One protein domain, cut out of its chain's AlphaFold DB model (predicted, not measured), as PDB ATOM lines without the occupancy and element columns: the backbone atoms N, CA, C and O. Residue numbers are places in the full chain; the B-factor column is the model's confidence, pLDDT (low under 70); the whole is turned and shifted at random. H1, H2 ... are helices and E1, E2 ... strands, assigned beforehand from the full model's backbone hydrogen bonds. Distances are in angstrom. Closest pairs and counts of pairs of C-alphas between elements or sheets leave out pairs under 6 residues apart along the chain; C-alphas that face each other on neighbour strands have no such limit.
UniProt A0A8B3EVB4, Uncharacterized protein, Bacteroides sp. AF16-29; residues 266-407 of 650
ATOM      1  N   CYS A 266     179.983 142.467 133.799       87.75
ATOM      2  CA  CYS A 266     180.955 142.547 132.711       87.75
ATOM      3  C   CYS A 266     182.261 143.260 133.121       87.75
ATOM      4  O   CYS A 266     182.925 143.882 132.286       87.75
ATOM      5  N   LEU A 267     182.661 143.124 134.394       89.12
ATOM      6  CA  LEU A 267     183.818 143.790 135.009       89.12
ATOM      7  C   LEU A 267     185.179 143.425 134.395       89.12
ATOM      8  O   LEU A 267     186.146 144.158 134.588       89.12
ATOM      9  N   TYR A 268     185.273 142.341 133.622       87.88
ATOM     10  CA  TYR A 268     186.486 141.981 132.869       87.88
ATOM     11  C   TYR A 268     186.493 142.476 131.421       87.88
ATOM     12  O   TYR A 268     187.479 142.300 130.710       87.88
ATOM     13  N   THR A 269     185.397 143.075 130.962       85.38
ATOM     14  CA  THR A 269     185.225 143.436 129.552       85.38
ATOM     15  C   THR A 269     185.457 144.917 129.301       85.38
ATOM     16  O   THR A 269     185.348 145.763 130.194       85.38
ATOM     17  N   ASP A 270     185.729 145.230 128.040       84.94
ATOM     18  CA  ASP A 270     185.935 146.584 127.552       84.94
ATOM     19  C   ASP A 270     184.646 147.207 126.985       84.94
ATOM     20  O   ASP A 270     184.579 147.639 125.838       84.94
ATOM     21  N   CYS A 271     183.558 147.168 127.760       83.75
ATOM     22  CA  CYS A 271     182.236 147.604 127.296       83.75
ATOM     23  C   CYS A 271     181.841 149.035 127.711       83.75
ATOM     24  O   CYS A 271     180.674 149.407 127.561       83.75
ATOM     25  N   GLY A 272     182.789 149.816 128.238       88.50
ATOM     26  CA  GLY A 272     182.574 151.157 128.798       88.50
ATOM     27  C   GLY A 272     182.261 151.147 130.299       88.50
ATOM     28  O   GLY A 272     181.516 150.292 130.792       88.50
ATOM     29  N   LEU A 273     182.822 152.118 131.021       91.88
ATOM     30  CA  LEU A 273     182.689 152.263 132.474       91.88
ATOM     31  C   LEU A 273     181.249 152.549 132.889       91.88
ATOM     32  O   LEU A 273     180.767 151.991 133.875       91.88
ATOM     33  N   SER A 274     180.520 153.340 132.101       90.25
ATOM     34  CA  SER A 274     179.111 153.640 132.370       90.25
ATOM     35  C   SER A 274     178.219 152.402 132.292       90.25
ATOM     36  O   SER A 274     177.244 152.274 133.036       90.25
ATOM     37  N   LYS A 275     178.533 151.464 131.391       90.69
ATOM     38  CA  LYS A 275     177.784 150.207 131.281       90.69
ATOM     39  C   LYS A 275     178.074 149.293 132.470       90.69
ATOM     40  O   LYS A 275     177.135 148.759 133.053       90.69
ATOM     41  N   ILE A 276     179.348 149.161 132.832       92.38
ATOM     42  CA  ILE A 276     179.795 148.357 133.977       92.38
ATOM     43  C   ILE A 276     179.136 148.856 135.257       92.38
ATOM     44  O   ILE A 276     178.493 148.076 135.952       92.38
ATOM     45  N   LEU A 277     179.207 150.164 135.520       92.50
ATOM     46  CA  LEU A 277     178.608 150.773 136.702       92.50
ATOM     47  C   LEU A 277     177.093 150.542 136.769       92.50
ATOM     48  O   LEU A 277     176.573 150.206 137.832       92.50
ATOM     49  N   GLY A 278     176.382 150.697 135.649       89.12
ATOM     50  CA  GLY A 278     174.944 150.438 135.601       89.12
ATOM     51  C   GLY A 278     174.607 148.983 135.932       89.12
ATOM     52  O   GLY A 278     173.774 148.736 136.800       89.12
ATOM     53  N   ASN A 279     175.322 148.020 135.338       90.12
ATOM     54  CA  ASN A 279     175.131 146.603 135.654       90.12
ATOM     55  C   ASN A 279     175.474 146.288 137.121       90.12
ATOM     56  O   ASN A 279     174.711 145.596 137.791       90.12
ATOM     57  N   MET A 280     176.593 146.813 137.638       90.75
ATOM     58  CA  MET A 280     176.973 146.658 139.048       90.75
ATOM     59  C   MET A 280     175.874 147.190 139.969       90.75
ATOM     60  O   MET A 280     175.540 146.532 140.947       90.75
ATOM     61  N   SER A 281     175.300 148.352 139.646       88.94
ATOM     62  CA  SER A 281     174.283 149.008 140.477       88.94
ATOM     63  C   SER A 281     173.023 148.152 140.595       88.94
ATOM     64  O   SER A 281     172.472 148.022 141.685       88.94
ATOM     65  N   VAL A 282     172.586 147.518 139.500       87.00
ATOM     66  CA  VAL A 282     171.410 146.632 139.527       87.00
ATOM     67  C   VAL A 282     171.673 145.409 140.390       87.00
ATOM     68  O   VAL A 282     170.858 145.062 141.239       87.00
ATOM     69  N   LEU A 283     172.819 144.756 140.185       85.75
ATOM     70  CA  LEU A 283     173.185 143.548 140.924       85.75
ATOM     71  C   LEU A 283     173.338 143.835 142.413       85.75
ATOM     72  O   LEU A 283     172.876 143.061 143.247       85.75
ATOM     73  N   ALA A 284     173.960 144.964 142.734       83.75
ATOM     74  CA  ALA A 284     174.132 145.433 144.089       83.75
ATOM     75  C   ALA A 284     172.789 145.688 144.781       83.75
ATOM     76  O   ALA A 284     172.556 145.155 145.861       83.75
ATOM     77  N   MET A 285     171.878 146.425 144.140       80.06
ATOM     78  CA  MET A 285     170.543 146.692 144.687       80.06
ATOM     79  C   MET A 285     169.716 145.413 144.843       80.06
ATOM     80  O   MET A 285     169.095 145.192 145.879       80.06
ATOM     81  N   ASN A 286     169.770 144.514 143.859       78.88
ATOM     82  CA  ASN A 286     169.044 143.245 143.915       78.88
ATOM     83  C   ASN A 286     169.535 142.322 145.037       78.88
ATOM     84  O   ASN A 286     168.742 141.533 145.551       78.88
ATOM     85  N   LYS A 287     170.815 142.406 145.413       77.31
ATOM     86  CA  LYS A 287     171.395 141.610 146.502       77.31
ATOM     87  C   LYS A 287     171.269 142.273 147.873       77.31
ATOM     88  O   LYS A 287     170.994 141.579 148.845       77.31
ATOM     89  N   ASN A 288     171.443 143.593 147.957       73.00
ATOM     90  CA  ASN A 288     171.364 144.338 149.217       73.00
ATOM     91  C   ASN A 288     169.913 144.574 149.683       73.00
ATOM     92  O   ASN A 288     169.664 144.958 150.827       73.00
ATOM     93  N   GLY A 289     168.935 144.348 148.800       67.38
ATOM     94  CA  GLY A 289     167.519 144.527 149.094       67.38
ATOM     95  C   GLY A 289     167.141 146.008 149.146       67.38
ATOM     96  O   GLY A 289     167.289 146.727 148.166       67.38
ATOM     97  N   THR A 290     166.608 146.467 150.281       60.84
ATOM     98  CA  THR A 290     166.050 147.825 150.431       60.84
ATOM     99  C   THR A 290     167.079 148.898 150.791       60.84
ATOM    100  O   THR A 290     166.722 150.071 150.868       60.84
ATOM    101  N   VAL A 291     168.330 148.528 151.088       68.75
ATOM    102  CA  VAL A 291     169.357 149.488 151.522       68.75
ATOM    103  C   VAL A 291     170.122 150.012 150.309       68.75
ATOM    104  O   VAL A 291     170.825 149.271 149.622       68.75
ATOM    105  N   ILE A 292     169.997 151.316 150.070       78.38
ATOM    106  CA  ILE A 292     170.736 152.034 149.031       78.38
ATOM    107  C   ILE A 292     172.210 152.098 149.438       78.38
ATOM    108  O   ILE A 292     172.532 152.587 150.520       78.38
ATOM    109  N   LEU A 293     173.100 151.614 148.568       86.44
ATOM    110  CA  LEU A 293     174.542 151.692 148.801       86.44
ATOM    111  C   LEU A 293     175.054 153.144 148.717       86.44
ATOM    112  O   LEU A 293     174.523 153.933 147.925       86.44
ATOM    113  N   PRO A 294     176.124 153.492 149.454       88.31
ATOM    114  CA  PRO A 294     176.767 154.799 149.368       88.31
ATOM    115  C   PRO A 294     177.091 155.206 147.927       88.31
ATOM    116  O   PRO A 294     177.494 154.383 147.102       88.31
ATOM    117  N   GLY A 295     176.890 156.489 147.624       88.12
ATOM    118  CA  GLY A 295     177.077 157.085 146.298       88.12
ATOM    119  C   GLY A 295     175.896 156.906 145.337       88.12
ATOM    120  O   GLY A 295     175.889 157.536 144.274       88.12
ATOM    121  N   LEU A 296     174.886 156.111 145.712       90.06
ATOM    122  CA  LEU A 296     173.598 156.001 145.023       90.06
ATOM    123  C   LEU A 296     172.528 156.808 145.773       90.06
ATOM    124  O   LEU A 296     172.603 156.973 146.989       90.06
ATOM    125  N   PHE A 297     171.545 157.334 145.046       86.50
ATOM    126  CA  PHE A 297     170.428 158.099 145.597       86.50
ATOM    127  C   PHE A 297     169.144 157.751 144.839       86.50
ATOM    128  O   PHE A 297     169.078 157.934 143.626       86.50
ATOM    129  N   GLU A 298     168.131 157.237 145.533       84.38
ATOM    130  CA  GLU A 298     166.855 156.855 144.922       84.38
ATOM    131  C   GLU A 298     165.925 158.063 144.766       84.38
ATOM    132  O   GLU A 298     165.751 158.863 145.687       84.38
ATOM    133  N   THR A 299     165.268 158.167 143.609       76.06
ATOM    134  CA  THR A 299     164.204 159.143 143.368       76.06
ATOM    135  C   THR A 299     162.961 158.476 142.791       76.06
ATOM    136  O   THR A 299     163.026 157.589 141.943       76.06
ATOM    137  N   LYS A 300     161.780 158.962 143.193       69.31
ATOM    138  CA  LYS A 300     160.502 158.510 142.609       69.31
ATOM    139  C   LYS A 300     160.278 159.049 141.193       69.31
ATOM    140  O   LYS A 300     159.644 158.397 140.376       69.31
ATOM    141  N   LYS A 301     160.817 160.237 140.904       68.56
ATOM    142  CA  LYS A 301     160.670 160.940 139.625       68.56
ATOM    143  C   LYS A 301     161.858 160.643 138.708       68.56
ATOM    144  O   LYS A 301     163.000 160.627 139.178       68.56
ATOM    145  N   SER A 302     161.578 160.436 137.423       66.75
ATOM    146  CA  SER A 302     162.575 160.342 136.350       66.75
ATOM    147  C   SER A 302     162.718 161.694 135.655       66.75
ATOM    148  O   SER A 302     161.715 162.376 135.446       66.75
ATOM    149  N   LEU A 303     163.934 162.078 135.260       66.44
ATOM    150  CA  LEU A 303     164.142 163.229 134.380       66.44
ATOM    151  C   LEU A 303     164.101 162.768 132.927       66.44
ATOM    152  O   LEU A 303     165.114 162.367 132.367       66.44
ATOM    153  N   VAL A 304     162.945 162.846 132.279       56.25
ATOM    154  CA  VAL A 304     162.825 162.461 130.866       56.25
ATOM    155  C   VAL A 304     162.754 163.713 129.994       56.25
ATOM    156  O   VAL A 304     162.000 164.644 130.270       56.25
ATOM    157  N   GLY A 305     163.572 163.760 128.940       56.25
ATOM    158  CA  GLY A 305     163.503 164.815 127.928       56.25
ATOM    159  C   GLY A 305     164.661 164.768 126.936       56.25
ATOM    160  O   GLY A 305     165.812 164.582 127.324       56.25
ATOM    161  N   LYS A 306     164.376 164.964 125.644       56.84
ATOM    162  CA  LYS A 306     165.431 165.269 124.668       56.84
ATOM    163  C   LYS A 306     165.948 166.670 124.970       56.84
ATOM    164  O   LYS A 306     165.174 167.622 124.955       56.84
ATOM    165  N   SER A 307     167.238 166.810 125.242       62.88
ATOM    166  CA  SER A 307     167.839 168.123 125.448       62.88
ATOM    167  C   SER A 307     169.200 168.216 124.790       62.88
ATOM    168  O   SER A 307     170.069 167.401 125.065       62.88
ATOM    169  N   ASP A 308     169.405 169.267 124.003       67.94
ATOM    170  CA  ASP A 308     170.728 169.661 123.505       67.94
ATOM    171  C   ASP A 308     171.404 170.696 124.426       67.94
ATOM    172  O   ASP A 308     172.421 171.288 124.081       67.94
ATOM    173  N   ASN A 309     170.846 170.932 125.618       78.00
ATOM    174  CA  ASN A 309     171.425 171.834 126.609       78.00
ATOM    175  C   ASN A 309     172.431 171.078 127.495       78.00
ATOM    176  O   ASN A 309     172.057 170.106 128.154       78.00
ATOM    177  N   LEU A 310     173.672 171.576 127.563       78.12
ATOM    178  CA  LEU A 310     174.759 171.039 128.390       78.12
ATOM    179  C   LEU A 310     174.323 170.759 129.836       78.12
ATOM    180  O   LEU A 310     174.575 169.673 130.352       78.12
ATOM    181  N   ASN A 311     173.641 171.706 130.483       78.19
ATOM    182  CA  ASN A 311     173.255 171.567 131.887       78.19
ATOM    183  C   ASN A 311     172.231 170.445 132.091       78.19
ATOM    184  O   ASN A 311     172.306 169.709 133.071       78.19
ATOM    185  N   LYS A 312     171.312 170.265 131.136       77.62
ATOM    186  CA  LYS A 312     170.341 169.164 131.168       77.62
ATOM    187  C   LYS A 312     171.035 167.816 130.946       77.62
ATOM    188  O   LYS A 312     170.785 166.887 131.710       77.62
ATOM    189  N   LEU A 313     171.955 167.736 129.981       82.81
ATOM    190  CA  LEU A 313     172.740 166.526 129.707       82.81
ATOM    191  C   LEU A 313     173.605 166.110 130.906       82.81
ATOM    192  O   LEU A 313     173.677 164.927 131.227       82.81
ATOM    193  N   LEU A 314     174.223 167.067 131.604       85.31
ATOM    194  CA  LEU A 314     175.018 166.796 132.807       85.31
ATOM    195  C   LEU A 314     174.155 166.308 133.982       85.31
ATOM    196  O   LEU A 314     174.575 165.429 134.724       85.31
ATOM    197  N   ILE A 315     172.921 166.789 134.136       84.12
ATOM    198  CA  ILE A 315     172.008 166.224 135.142       84.12
ATOM    199  C   ILE A 315     171.586 164.799 134.745       84.12
ATOM    200  O   ILE A 315     171.620 163.892 135.575       84.12
ATOM    201  N   GLN A 316     171.234 164.582 133.474       85.69
ATOM    202  CA  GLN A 316     170.858 163.262 132.953       85.69
ATOM    203  C   GLN A 316     171.998 162.241 133.048       85.69
ATOM    204  O   GLN A 316     171.747 161.056 133.261       85.69
ATOM    205  N   LEU A 317     173.252 162.692 132.965       90.38
ATOM    206  CA  LEU A 317     174.436 161.855 133.162       90.38
ATOM    207  C   LEU A 317     174.404 161.108 134.500       90.38
ATOM    208  O   LEU A 317     174.797 159.944 134.559       90.38
ATOM    209  N   LEU A 318     173.914 161.739 135.565       90.06
ATOM    210  CA  LEU A 318     173.852 161.123 136.890       90.06
ATOM    211  C   LEU A 318     172.800 160.015 136.981       90.06
ATOM    212  O   LEU A 318     172.945 159.111 137.804       90.06
ATOM    213  N   GLN A 319     171.749 160.084 136.162       89.12
ATOM    214  CA  GLN A 319     170.591 159.211 136.278       89.12
ATOM    215  C   GLN A 319     170.826 157.840 135.625       89.12
ATOM    216  O   GLN A 319     171.408 157.705 134.546       89.12
ATOM    217  N   LEU A 320     170.313 156.815 136.299       88.19
ATOM    218  CA  LEU A 320     170.228 155.420 135.892       88.19
ATOM    219  C   LEU A 320     168.812 154.913 136.186       88.19
ATOM    220  O   LEU A 320     168.189 155.324 137.166       88.19
ATOM    221  N   GLN A 321     168.316 153.995 135.361       86.94
ATOM    222  CA  GLN A 321     167.101 153.242 135.657       86.94
ATOM    223  C   GLN A 321     167.464 151.794 135.946       86.94
ATOM    224  O   GLN A 321     168.209 151.170 135.191       86.94
ATOM    225  N   ILE A 322     166.947 151.265 137.047       85.44
ATOM    226  CA  ILE A 322     167.257 149.924 137.538       85.44
ATOM    227  C   ILE A 322     165.957 149.164 137.706       85.44
ATOM    228  O   ILE A 322     165.034 149.656 138.352       85.44
ATOM    229  N   GLN A 323     165.891 147.955 137.157       83.25
ATOM    230  CA  GLN A 323     164.791 147.046 137.445       83.25
ATOM    231  C   GLN A 323     165.145 146.152 138.633       83.25
ATOM    232  O   GLN A 323     166.109 145.384 138.587       83.25
ATOM    233  N   THR A 324     164.341 146.252 139.690       73.81
ATOM    234  CA  THR A 324     164.452 145.390 140.873       73.81
ATOM    235  C   THR A 324     163.946 143.975 140.599       73.81
ATOM    236  O   THR A 324     163.186 143.743 139.657       73.81
ATOM    237  N   ASN A 325     164.296 143.031 141.479       71.56
ATOM    238  CA  ASN A 325     163.774 141.655 141.447       71.56
ATOM    239  C   ASN A 325     162.236 141.581 141.412       71.56
ATOM    240  O   ASN A 325     161.687 140.653 140.831       71.56
ATOM    241  N   ASN A 326     161.542 142.573 141.979       68.44
ATOM    242  CA  ASN A 326     160.077 142.630 142.014       68.44
ATOM    243  C   ASN A 326     159.464 143.176 140.710       68.44
ATOM    244  O   ASN A 326     158.269 143.445 140.662       68.44
ATOM    245  N   GLY A 327     160.277 143.424 139.678       69.69
ATOM    246  CA  GLY A 327     159.843 143.993 138.402       69.69
ATOM    247  C   GLY A 327     159.726 145.520 138.393       69.69
ATOM    248  O   GLY A 327     159.683 146.103 137.310       69.69
ATOM    249  N   ASN A 328     159.759 146.173 139.561       76.69
ATOM    250  CA  ASN A 328     159.649 147.627 139.685       76.69
ATOM    251  C   ASN A 328     160.890 148.339 139.134       76.69
ATOM    252  O   ASN A 328     162.021 147.963 139.462       76.69
ATOM    253  N   VAL A 329     160.661 149.405 138.363       80.81
ATOM    254  CA  VAL A 329     161.710 150.304 137.872       80.81
ATOM    255  C   VAL A 329     161.950 151.411 138.895       80.81
ATOM    256  O   VAL A 329     161.039 152.158 139.243       80.81
ATOM    257  N   MET A 330     163.189 151.525 139.357       81.25
ATOM    258  CA  MET A 330     163.659 152.583 140.246       81.25
ATOM    259  C   MET A 330     164.532 153.564 139.464       81.25
ATOM    260  O   MET A 330     165.370 153.150 138.658       81.25
ATOM    261  N   ASN A 331     164.368 154.862 139.729       84.81
ATOM    262  CA  ASN A 331     165.292 155.882 139.241       84.81
ATOM    263  C   ASN A 331     166.359 156.122 140.305       84.81
ATOM    264  O   ASN A 331     166.048 156.387 141.467       84.81
ATOM    265  N   ILE A 332     167.620 156.013 139.905       87.94
ATOM    266  CA  ILE A 332     168.765 156.173 140.795       87.94
ATOM    267  C   ILE A 332     169.703 157.215 140.206       87.94
ATOM    268  O   ILE A 332     170.030 157.179 139.024       87.94
ATOM    269  N   PHE A 333     170.171 158.123 141.050       89.62
ATOM    270  CA  PHE A 333     171.260 159.039 140.749       89.62
ATOM    271  C   PHE A 333     172.548 158.483 141.347       89.62
ATOM    272  O   PHE A 333     172.583 158.111 142.518       89.62
ATOM    273  N   SER A 334     173.604 158.409 140.540       92.25
ATOM    274  CA  SER A 334     174.896 157.862 140.952       92.25
ATOM    275  C   SER A 334     176.006 158.882 140.753       92.25
ATOM    276  O   SER A 334     176.254 159.331 139.635       92.25
ATOM    277  N   VAL A 335     176.732 159.207 141.825       94.44
ATOM    278  CA  VAL A 335     177.917 160.084 141.750       94.44
ATOM    279  C   VAL A 335     179.026 159.425 140.924       94.44
ATOM    280  O   VAL A 335     179.739 160.094 140.176       94.44
ATOM    281  N   TYR A 336     179.125 158.093 140.972       95.62
ATOM    282  CA  TYR A 336     180.121 157.321 140.224       95.62
ATOM    283  C   TYR A 336     179.954 157.436 138.701       95.62
ATOM    284  O   TYR A 336     180.897 157.154 137.964       95.62
ATOM    285  N   ARG A 337     178.796 157.899 138.203       94.38
ATOM    286  CA  ARG A 337     178.602 158.200 136.774       94.38
ATOM    287  C   ARG A 337     179.483 159.344 136.296       94.38
ATOM    288  O   ARG A 337     179.927 159.311 135.152       94.38
ATOM    289  N   ILE A 338     179.796 160.299 137.175       95.12
ATOM    290  CA  ILE A 338     180.769 161.352 136.873       95.12
ATOM    291  C   ILE A 338     182.148 160.720 136.659       95.12
ATOM    292  O   ILE A 338     182.802 161.004 135.664       95.12
ATOM    293  N   PHE A 339     182.567 159.806 137.540       96.19
ATOM    294  CA  PHE A 339     183.857 159.114 137.423       96.19
ATOM    295  C   PHE A 339     183.929 158.235 136.172       96.19
ATOM    296  O   PHE A 339     184.935 158.255 135.466       96.19
ATOM    297  N   ALA A 340     182.850 157.514 135.861       95.31
ATOM    298  CA  ALA A 340     182.759 156.696 134.656       95.31
ATOM    299  C   ALA A 340     182.909 157.547 133.393       95.31
ATOM    300  O   ALA A 340     183.671 157.193 132.494       95.31
ATOM    301  N   PHE A 341     182.225 158.693 133.354       95.19
ATOM    302  CA  PHE A 341     182.310 159.630 132.242       95.19
ATOM    303  C   PHE A 341     183.701 160.245 132.104       95.19
ATOM    304  O   PHE A 341     184.233 160.249 131.001       95.19
ATOM    305  N   LEU A 342     184.321 160.700 133.198       94.94
ATOM    306  CA  LEU A 342     185.687 161.241 133.171       94.94
ATOM    307  C   LEU A 342     186.707 160.204 132.679       94.94
ATOM    308  O   LEU A 342     187.596 160.541 131.901       94.94
ATOM    309  N   GLY A 343     186.557 158.937 133.079       92.81
ATOM    310  CA  GLY A 343     187.389 157.845 132.574       92.81
ATOM    311  C   GLY A 343     187.198 157.588 131.075       92.81
ATOM    312  O   GLY A 343     188.179 157.428 130.353       92.81
ATOM    313  N   GLU A 344     185.957 157.578 130.581       92.19
ATOM    314  CA  GLU A 344     185.684 157.429 129.141       92.19
ATOM    315  C   GLU A 344     186.185 158.630 128.327       92.19
ATOM    316  O   GLU A 344     186.757 158.435 127.258       92.19
ATOM    317  N   LEU A 345     186.034 159.845 128.859       91.44
ATOM    318  CA  LEU A 345     186.482 161.095 128.247       91.44
ATOM    319  C   LEU A 345     188.003 161.108 128.045       91.44
ATOM    320  O   LEU A 345     188.488 161.279 126.932       91.44
ATOM    321  N   LEU A 346     188.765 160.819 129.103       89.88
ATOM    322  CA  LEU A 346     190.229 160.764 129.034       89.88
ATOM    323  C   LEU A 346     190.734 159.654 128.116       89.88
ATOM    324  O   LEU A 346     191.793 159.785 127.501       89.88
ATOM    325  N   ARG A 347     189.999 158.545 128.040       88.00
ATOM    326  CA  ARG A 347     190.344 157.441 127.152       88.00
ATOM    327  C   ARG A 347     190.145 157.814 125.685       88.00
ATOM    328  O   ARG A 347     191.035 157.529 124.888       88.00
ATOM    329  N   ASP A 348     189.038 158.481 125.359       83.75
ATOM    330  CA  ASP A 348     188.773 159.015 124.018       83.75
ATOM    331  C   ASP A 348     189.857 160.024 123.610       83.75
ATOM    332  O   ASP A 348     190.504 159.862 122.574       83.75
ATOM    333  N   ALA A 349     190.175 160.981 124.489       74.56
ATOM    334  CA  ALA A 349     191.240 161.961 124.268       74.56
ATOM    335  C   ALA A 349     192.611 161.303 123.994       74.56
ATOM    336  O   ALA A 349     193.369 161.747 123.123       74.56
ATOM    337  N   ASN A 350     192.921 160.207 124.696       71.25
ATOM    338  CA  ASN A 350     194.151 159.439 124.503       71.25
ATOM    339  C   ASN A 350     194.229 158.737 123.142       71.25
ATOM    340  O   ASN A 350     195.315 158.635 122.560       71.25
ATOM    341  N   ASP A 351     193.105 158.237 122.635       66.25
ATOM    342  CA  ASP A 351     193.053 157.587 121.327       66.25
ATOM    343  C   ASP A 351     193.097 158.621 120.193       66.25
ATOM    344  O   ASP A 351     193.844 158.429 119.230       66.25
ATOM    345  N   VAL A 352     192.456 159.783 120.363       58.97
ATOM    346  CA  VAL A 352     192.536 160.906 119.411       58.97
ATOM    347  C   VAL A 352     193.962 161.468 119.297       58.97
ATOM    348  O   VAL A 352     194.372 161.868 118.211       58.97
ATOM    349  N   LYS A 353     194.771 161.448 120.367       58.91
ATOM    350  CA  LYS A 353     196.186 161.886 120.335       58.91
ATOM    351  C   LYS A 353     197.076 161.005 119.443       58.91
ATOM    352  O   LYS A 353     198.081 161.488 118.919       58.91
ATOM    353  N   LYS A 354     196.736 159.720 119.273       54.84
ATOM    354  CA  LYS A 354     197.486 158.789 118.402       54.84
ATOM    355  C   LYS A 354     197.229 159.064 116.920       54.84
ATOM    356  O   LYS A 354     198.080 158.749 116.088       54.84
ATOM    357  N   GLU A 355     196.101 159.687 116.597       52.16
ATOM    358  CA  GLU A 355     195.785 160.174 115.260       52.16
ATOM    359  C   GLU A 355     196.301 161.611 115.111       52.16
ATOM    360  O   GLU A 355     195.660 162.589 115.488       52.16
ATOM    361  N   LEU A 356     197.527 161.738 114.593       45.19
ATOM    362  CA  LEU A 356     198.158 163.021 114.283       45.19
ATOM    363  C   LEU A 356     197.165 163.935 113.528       45.19
ATOM    364  O   LEU A 356     196.612 163.523 112.512       45.19
ATOM    365  N   THR A 357     197.018 165.187 113.976       46.59
ATOM    366  CA  THR A 357     196.253 166.290 113.344       46.59
ATOM    367  C   THR A 357     194.721 166.218 113.411       46.59
ATOM    368  O   THR A 357     194.058 166.004 112.401       46.59
ATOM    369  N   ASN A 358     194.125 166.545 114.562       52.53
ATOM    370  CA  ASN A 358     192.706 166.907 114.612       52.53
ATOM    371  C   ASN A 358     192.522 168.342 115.123       52.53
ATOM    372  O   ASN A 358     193.137 168.757 116.103       52.53
ATOM    373  N   SER A 359     191.713 169.118 114.396       60.97
ATOM    374  CA  SER A 359     191.281 170.456 114.792       60.97
ATOM    375  C   SER A 359     190.498 170.380 116.104       60.97
ATOM    376  O   SER A 359     189.782 169.406 116.335       60.97
ATOM    377  N   ILE A 360     190.599 171.425 116.935       64.19
ATOM    378  CA  ILE A 360     189.846 171.571 118.197       64.19
ATOM    379  C   ILE A 360     188.360 171.219 117.991       64.19
ATOM    380  O   ILE A 360     187.770 170.532 118.810       64.19
ATOM    381  N   GLU A 361     187.783 171.601 116.849       66.38
ATOM    382  CA  GLU A 361     186.395 171.311 116.461       66.38
ATOM    383  C   GLU A 361     186.041 169.813 116.450       66.38
ATOM    384  O   GLU A 361     185.009 169.437 116.992       66.38
ATOM    385  N   ARG A 362     186.906 168.930 115.930       70.12
ATOM    386  CA  ARG A 362     186.621 167.480 115.913       70.12
ATOM    387  C   ARG A 362     186.630 166.862 117.309       70.12
ATOM    388  O   ARG A 362     185.861 165.948 117.582       70.12
ATOM    389  N   GLN A 363     187.505 167.351 118.186       70.62
ATOM    390  CA  GLN A 363     187.540 166.914 119.583       70.62
ATOM    391  C   GLN A 363     186.321 167.417 120.357       70.62
ATOM    392  O   GLN A 363     185.760 166.673 121.156       70.62
ATOM    393  N   LEU A 364     185.870 168.646 120.081       74.19
ATOM    394  CA  LEU A 364     184.619 169.179 120.627       74.19
ATOM    395  C   LEU A 364     183.423 168.301 120.246       74.19
ATOM    396  O   LEU A 364     182.645 167.934 121.126       74.19
ATOM    397  N   ASP A 365     183.310 167.931 118.969       76.44
ATOM    398  CA  ASP A 365     182.240 167.054 118.486       76.44
ATOM    399  C   ASP A 365     182.303 165.670 119.153       76.44
ATOM    400  O   ASP A 365     181.282 165.179 119.636       76.44
ATOM    401  N   SER A 366     183.501 165.079 119.284       81.81
ATOM    402  CA  SER A 366     183.686 163.788 119.969       81.81
ATOM    403  C   SER A 366     183.252 163.839 121.437       81.81
ATOM    404  O   SER A 366     182.463 163.009 121.892       81.81
ATOM    405  N   HIS A 367     183.698 164.855 122.184       84.12
ATOM    406  CA  HIS A 367     183.322 165.034 123.588       84.12
ATOM    407  C   HIS A 367     181.819 165.278 123.761       84.12
ATOM    408  O   HIS A 367     181.203 164.760 124.699       84.12
ATOM    409  N   TRP A 368     181.210 166.027 122.841       83.31
ATOM    410  CA  TRP A 368     179.771 166.264 122.828       83.31
ATOM    411  C   TRP A 368     178.976 164.981 122.567       83.31
ATOM    412  O   TRP A 368     178.030 164.679 123.303       83.31
ATOM    413  N   ASP A 369     179.383 164.190 121.578       85.31
ATOM    414  CA  ASP A 369     178.763 162.904 121.261       85.31
ATOM    415  C   ASP A 369     178.942 161.894 122.397       85.31
ATOM    416  O   ASP A 369     178.004 161.164 122.744       85.31
ATOM    417  N   LEU A 370     180.108 161.892 123.048       87.88
ATOM    418  CA  LEU A 370     180.370 161.066 124.220       87.88
ATOM    419  C   LEU A 370     179.465 161.454 125.394       87.88
ATOM    420  O   LEU A 370     178.896 160.562 126.034       87.88
ATOM    421  N   LEU A 371     179.283 162.753 125.662       88.50
ATOM    422  CA  LEU A 371     178.355 163.237 126.688       88.50
ATOM    423  C   LEU A 371     176.915 162.845 126.351       88.50
ATOM    424  O   LEU A 371     176.207 162.335 127.220       88.50
ATOM    425  N   LYS A 372     176.473 163.020 125.103       86.50
ATOM    426  CA  LYS A 372     175.135 162.604 124.649       86.50
ATOM    427  C   LYS A 372     174.916 161.106 124.824       86.50
ATOM    428  O   LYS A 372     173.894 160.685 125.356       86.50
ATOM    429  N   LYS A 373     175.886 160.286 124.427       88.06
ATOM    430  CA  LYS A 373     175.835 158.828 124.593       88.06
ATOM    431  C   LYS A 373     175.770 158.427 126.065       88.06
ATOM    432  O   LYS A 373     175.048 157.486 126.401       88.06
ATOM    433  N   ASN A 374     176.525 159.106 126.925       87.62
ATOM    434  CA  ASN A 374     176.588 158.795 128.347       87.62
ATOM    435  C   ASN A 374     175.401 159.344 129.140       87.62
ATOM    436  O   ASN A 374     175.012 158.699 130.103       87.62
ATOM    437  N   SER A 375     174.789 160.452 128.729       86.31
ATOM    438  CA  SER A 375     173.590 161.041 129.353       86.31
ATOM    439  C   SER A 375     172.280 160.353 128.963       86.31
ATOM    440  O   SER A 375     171.243 160.619 129.563       86.31
ATOM    441  N   GLN A 376     172.305 159.418 128.009       84.50
ATOM    442  CA  GLN A 376     171.154 158.559 127.737       84.50
ATOM    443  C   GLN A 376     170.768 157.769 128.989       84.50
ATOM    444  O   GLN A 376     171.552 156.962 129.497       84.50
ATOM    445  N   ILE A 377     169.530 157.957 129.439       79.44
ATOM    446  CA  ILE A 377     168.962 157.196 130.549       79.44
ATOM    447  C   ILE A 377     168.688 155.784 130.048       79.44
ATOM    448  O   ILE A 377     167.846 155.559 129.179       79.44
ATOM    449  N   ARG A 378     169.458 154.831 130.571       80.75
ATOM    450  CA  ARG A 378     169.350 153.413 130.232       80.75
ATOM    451  C   ARG A 378     168.686 152.665 131.377       80.75
ATOM    452  O   ARG A 378     169.037 152.882 132.536       80.75
ATOM    453  N   LEU A 379     167.773 151.766 131.016       84.19
ATOM    454  CA  LEU A 379     167.241 150.756 131.917       84.19
ATOM    455  C   LEU A 379     168.208 149.576 131.962       84.19
ATOM    456  O   LEU A 379     168.490 148.947 130.940       84.19
ATOM    457  N   TYR A 380     168.701 149.279 133.156       84.81
ATOM    458  CA  TYR A 380     169.530 148.122 133.434       84.81
ATOM    459  C   TYR A 380     168.684 147.077 134.168       84.81
ATOM    460  O   TYR A 380     167.998 147.379 135.146       84.81
ATOM    461  N   ILE A 381     168.716 145.844 133.664       79.69
ATOM    462  CA  ILE A 381     167.841 144.752 134.096       79.69
ATOM    463  C   ILE A 381     168.701 143.665 134.738       79.69
ATOM    464  O   ILE A 381     169.685 143.222 134.144       79.69
ATOM    465  N   GLY A 382     168.339 143.254 135.953       66.56
ATOM    466  CA  GLY A 382     168.960 142.121 136.636       66.56
ATOM    467  C   GLY A 382     168.338 140.812 136.157       66.56
ATOM    468  O   GLY A 382     167.209 140.811 135.672       66.56
ATOM    469  N   ASN A 383     169.049 139.691 136.282       60.69
ATOM    470  CA  ASN A 383     168.494 138.392 135.896       60.69
ATOM    471  C   ASN A 383     167.252 138.060 136.739       60.69
ATOM    472  O   ASN A 383     167.364 137.671 137.899       60.69
ATOM    473  N   GLN A 384     166.074 138.193 136.131       50.66
ATOM    474  CA  GLN A 384     164.828 137.635 136.637       50.66
ATOM    475  C   GLN A 384     164.819 136.125 136.367       50.66
ATOM    476  O   GLN A 384     165.164 135.674 135.268       50.66
ATOM    477  N   ASN A 385     164.358 135.332 137.337       40.34
ATOM    478  CA  ASN A 385     163.697 134.078 136.983       40.34
ATOM    479  C   ASN A 385     162.561 134.453 136.023       40.34
ATOM    480  O   ASN A 385     161.829 135.392 136.306       40.34
ATOM    481  N   LYS A 386     162.489 133.796 134.859       37.59
ATOM    482  CA  LYS A 386     161.601 134.126 133.729       37.59
ATOM    483  C   LYS A 386     160.104 133.954 134.047       37.59
ATOM    484  O   LYS A 386     159.427 133.185 133.369       37.59
ATOM    485  N   GLU A 387     159.574 134.651 135.037       35.88
ATOM    486  CA  GLU A 387     158.141 134.716 135.292       35.88
ATOM    487  C   GLU A 387     157.651 136.140 135.034       35.88
ATOM    488  O   GLU A 387     158.053 137.096 135.683       35.88
ATOM    489  N   GLU A 388     156.861 136.209 133.961       38.56
ATOM    490  CA  GLU A 388     155.907 137.235 133.544       38.56
ATOM    491  C   GLU A 388     156.256 138.693 133.871       38.56
ATOM    492  O   GLU A 388     156.020 139.216 134.954       38.56
ATOM    493  N   ILE A 389     156.729 139.382 132.827       39.25
ATOM    494  CA  ILE A 389     156.773 140.840 132.729       39.25
ATOM    495  C   ILE A 389     155.337 141.364 132.887       39.25
ATOM    496  O   ILE A 389     154.592 141.461 131.912       39.25
ATOM    497  N   THR A 390     154.932 141.695 134.110       35.94
ATOM    498  CA  THR A 390     153.723 142.482 134.343       35.94
ATOM    499  C   THR A 390     154.046 143.941 134.053       35.94
ATOM    500  O   THR A 390     154.937 144.513 134.674       35.94
ATOM    501  N   GLU A 391     153.355 144.476 133.047       38.84
ATOM    502  CA  GLU A 391     153.220 145.878 132.639       38.84
ATOM    503  C   GLU A 391     154.119 146.898 133.358       38.84
ATOM    504  O   GLU A 391     153.915 147.226 134.526       38.84
ATOM    505  N   ILE A 392     155.056 147.480 132.597       39.84
ATOM    506  CA  ILE A 392     155.811 148.683 132.969       39.84
ATOM    507  C   ILE A 392     154.794 149.759 133.367       39.84
ATOM    508  O   ILE A 392     154.134 150.347 132.512       39.84
ATOM    509  N   HIS A 393     154.627 149.990 134.669       36.69
ATOM    510  CA  HIS A 393     153.796 151.081 135.155       36.69
ATOM    511  C   HIS A 393     154.405 152.399 134.680       36.69
ATOM    512  O   HIS A 393     155.583 152.670 134.922       36.69
ATOM    513  N   ASN A 394     153.595 153.183 133.964       35.31
ATOM    514  CA  ASN A 394     153.952 154.508 133.473       35.31
ATOM    515  C   ASN A 394     154.506 155.339 134.634       35.31
ATOM    516  O   ASN A 394     153.782 155.678 135.570       35.31
ATOM    517  N   ILE A 395     155.803 155.633 134.572       43.38
ATOM    518  CA  ILE A 395     156.454 156.586 135.462       43.38
ATOM    519  C   ILE A 395     155.805 157.944 135.180       43.38
ATOM    520  O   ILE A 395     155.692 158.347 134.024       43.38
ATOM    521  N   GLU A 396     155.340 158.643 136.218       39.84
ATOM    522  CA  GLU A 396     154.950 160.047 136.083       39.84
ATOM    523  C   GLU A 396     156.196 160.856 135.687       39.84
ATOM    524  O   GLU A 396     157.074 161.143 136.507       39.84
ATOM    525  N   ASP A 397     156.300 161.164 134.395       44.84
ATOM    526  CA  ASP A 397     157.407 161.908 133.806       44.84
ATOM    527  C   ASP A 397     157.347 163.378 134.239       44.84
ATOM    528  O   ASP A 397     156.429 164.118 133.875       44.84
ATOM    529  N   VAL A 398     158.357 163.843 134.979       48.62
ATOM    530  CA  VAL A 398     158.542 165.283 135.185       48.62
ATOM    531  C   VAL A 398     159.373 165.828 134.033       48.62
ATOM    532  O   VAL A 398     160.571 165.566 133.916       48.62
ATOM    533  N   TRP A 399     158.719 166.611 133.176       51.38
ATOM    534  CA  TRP A 399     159.371 167.329 132.089       51.38
ATOM    535  C   TRP A 399     160.291 168.420 132.645       51.38
ATOM    536  O   TRP A 399     159.833 169.387 133.256       51.38
ATOM    537  N   LEU A 400     161.591 168.316 132.343       48.03
ATOM    538  CA  LEU A 400     162.603 169.357 132.600       48.03
ATOM    539  C   LEU A 400     162.222 170.733 132.021       48.03
ATOM    540  O   LEU A 400     162.795 171.742 132.423       48.03
ATOM    541  N   GLU A 401     161.296 170.790 131.060       47.94
ATOM    542  CA  GLU A 401     160.813 172.034 130.452       47.94
ATOM    543  C   GLU A 401     160.052 172.926 131.451       47.94
ATOM    544  O   GLU A 401     160.308 174.132 131.478       47.94
ATOM    545  N   ASN A 402     159.239 172.342 132.345       47.00
ATOM    546  CA  ASN A 402     158.453 173.085 133.344       47.00
ATOM    547  C   ASN A 402     159.311 173.665 134.485       47.00
ATOM    548  O   ASN A 402     159.012 174.735 135.008       47.00
ATOM    549  N   LEU A 403     160.411 172.993 134.839       45.06
ATOM    550  CA  LEU A 403     161.376 173.474 135.840       45.06
ATOM    551  C   LEU A 403     162.165 174.695 135.336       45.06
ATOM    552  O   LEU A 403     162.554 175.559 136.120       45.06
ATOM    553  N   THR A 404     162.390 174.777 134.020       42.84
ATOM    554  CA  THR A 404     163.182 175.845 133.392       42.84
ATOM    555  C   THR A 404     162.376 177.057 132.938       42.84
ATOM    556  O   THR A 404     162.969 178.114 132.766       42.84
ATOM    557  N   SER A 405     161.051 176.975 132.782       42.41
ATOM    558  CA  SER A 405     160.243 178.138 132.372       42.41
ATOM    559  C   SER A 405     160.244 179.281 133.400       42.41
ATOM    560  O   SER A 405     159.914 180.410 133.052       42.41
ATOM    561  N   ASN A 406     160.653 179.010 134.644       38.66
ATOM    562  CA  ASN A 406     160.798 180.012 135.708       38.66
ATOM    563  C   ASN A 406     162.216 180.604 135.820       38.66
ATOM    564  O   ASN A 406     162.428 181.517 136.615       38.66
ATOM    565  N   ILE A 407     163.183 180.102 135.045       41.69
ATOM    566  CA  ILE A 407     164.555 180.616 134.989       41.69
ATOM    567  C   ILE A 407     164.736 181.154 133.573       41.69
ATOM    568  O   ILE A 407     164.906 180.384 132.635       41.69
TER     569      ILE A 407
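AT A GLANCE: This is residues 266 to 407 of the 650 residues of an uncharacterized protein of Bacteroides sp. AF16-29 (UniProt A0A8B3EVB4). A small, strongly twisted sheet of E1, E4, E3 and E5 has H1 across one face, and from one end of it a long helical hairpin, H3 and H4, reaches out as an arm whose tip, residues 353 to 361, sticks out. H2 packs on H4 near the base of that arm, and a long loop leads from E5 to E6 and H5, with residues 402 to 407 sticking out. The printed part has 142 residues, with elements in the order H1 E1 E2 H2 E3 E4 H3 H4 E5 E6 H5; the class is mixed, helices and strands. The sheet, in the order E1 E4 E3 E5, is mixed. The whole is only just compact, close to loose, with a radius of gyration of the C-alphas of 17.1 A and spans of 54 by 46 by 28 A.

IN THESE COORDINATES: Find C-alpha 273 at (182.689, 152.263, 132.474); from there H1 runs 21.7 A to residue 288. Next come E1, residues 296 to 299, E2, residues 302 to 304, and H2, residues 310 to 318. E3, residues 319 to 323, is 13.5 A long and E4, residues 329 to 334, 15.5 A. H3 begins at C-alpha 336, (180.121, 157.321, 140.224), and runs 27.9 A to residue 354; H4, residues 360 to 375, runs 22.4 A. Then look for E5, residues 379 to 381, E6, residues 397 to 399, and H5, residues 400 to 404, ending at (163.182, 175.845, 133.392).

HOW THE PARTS SIT: Start with the hairpin E3 and E4, antiparallel, where N 320 and O 332 are 2.8 A apart, within hydrogen-bond range. E1 is antiparallel to E4, with N 297 and O 333 at 2.8 A; E5 is parallel to E3, with N 380 and O 321 at 2.8 A. H1 is on the sheet, making two layers, helix on one face of a sheet; its closest C-alphas to E3 are Val 282 and Ile 322, 5.7 A. H2 only grazes the sheet, with residues 315 to 318. H3, the hub, touches H1 at a shallow tilt of 23 degrees, opposite ways; the closest C-alphas are Leu 273 and Ala 340, 4.9 A. H4 touches H2, closest at the C-alphas of Leu 317 and Ser 375, 4.0 A. E2 and E6 meet only at a point, C-alphas 302 and 397 facing each other at 6.0 A. H5 is apart from H3. Each O i to N i+4 pair is within hydrogen-bond range in H1, H4 and H5; H2 has 4 of 5 and H3 14 of 15.

THE WHOLE: The C-alphas farthest apart, of Thr 357 and Glu 387, are 54.1 A apart. The printed part has no cut. The link from E5 to E6, 15 residues, is long. The mean pLDDT of the printed part is 73.5; among the residues under 70 are 351 to 361 and 382 to 407.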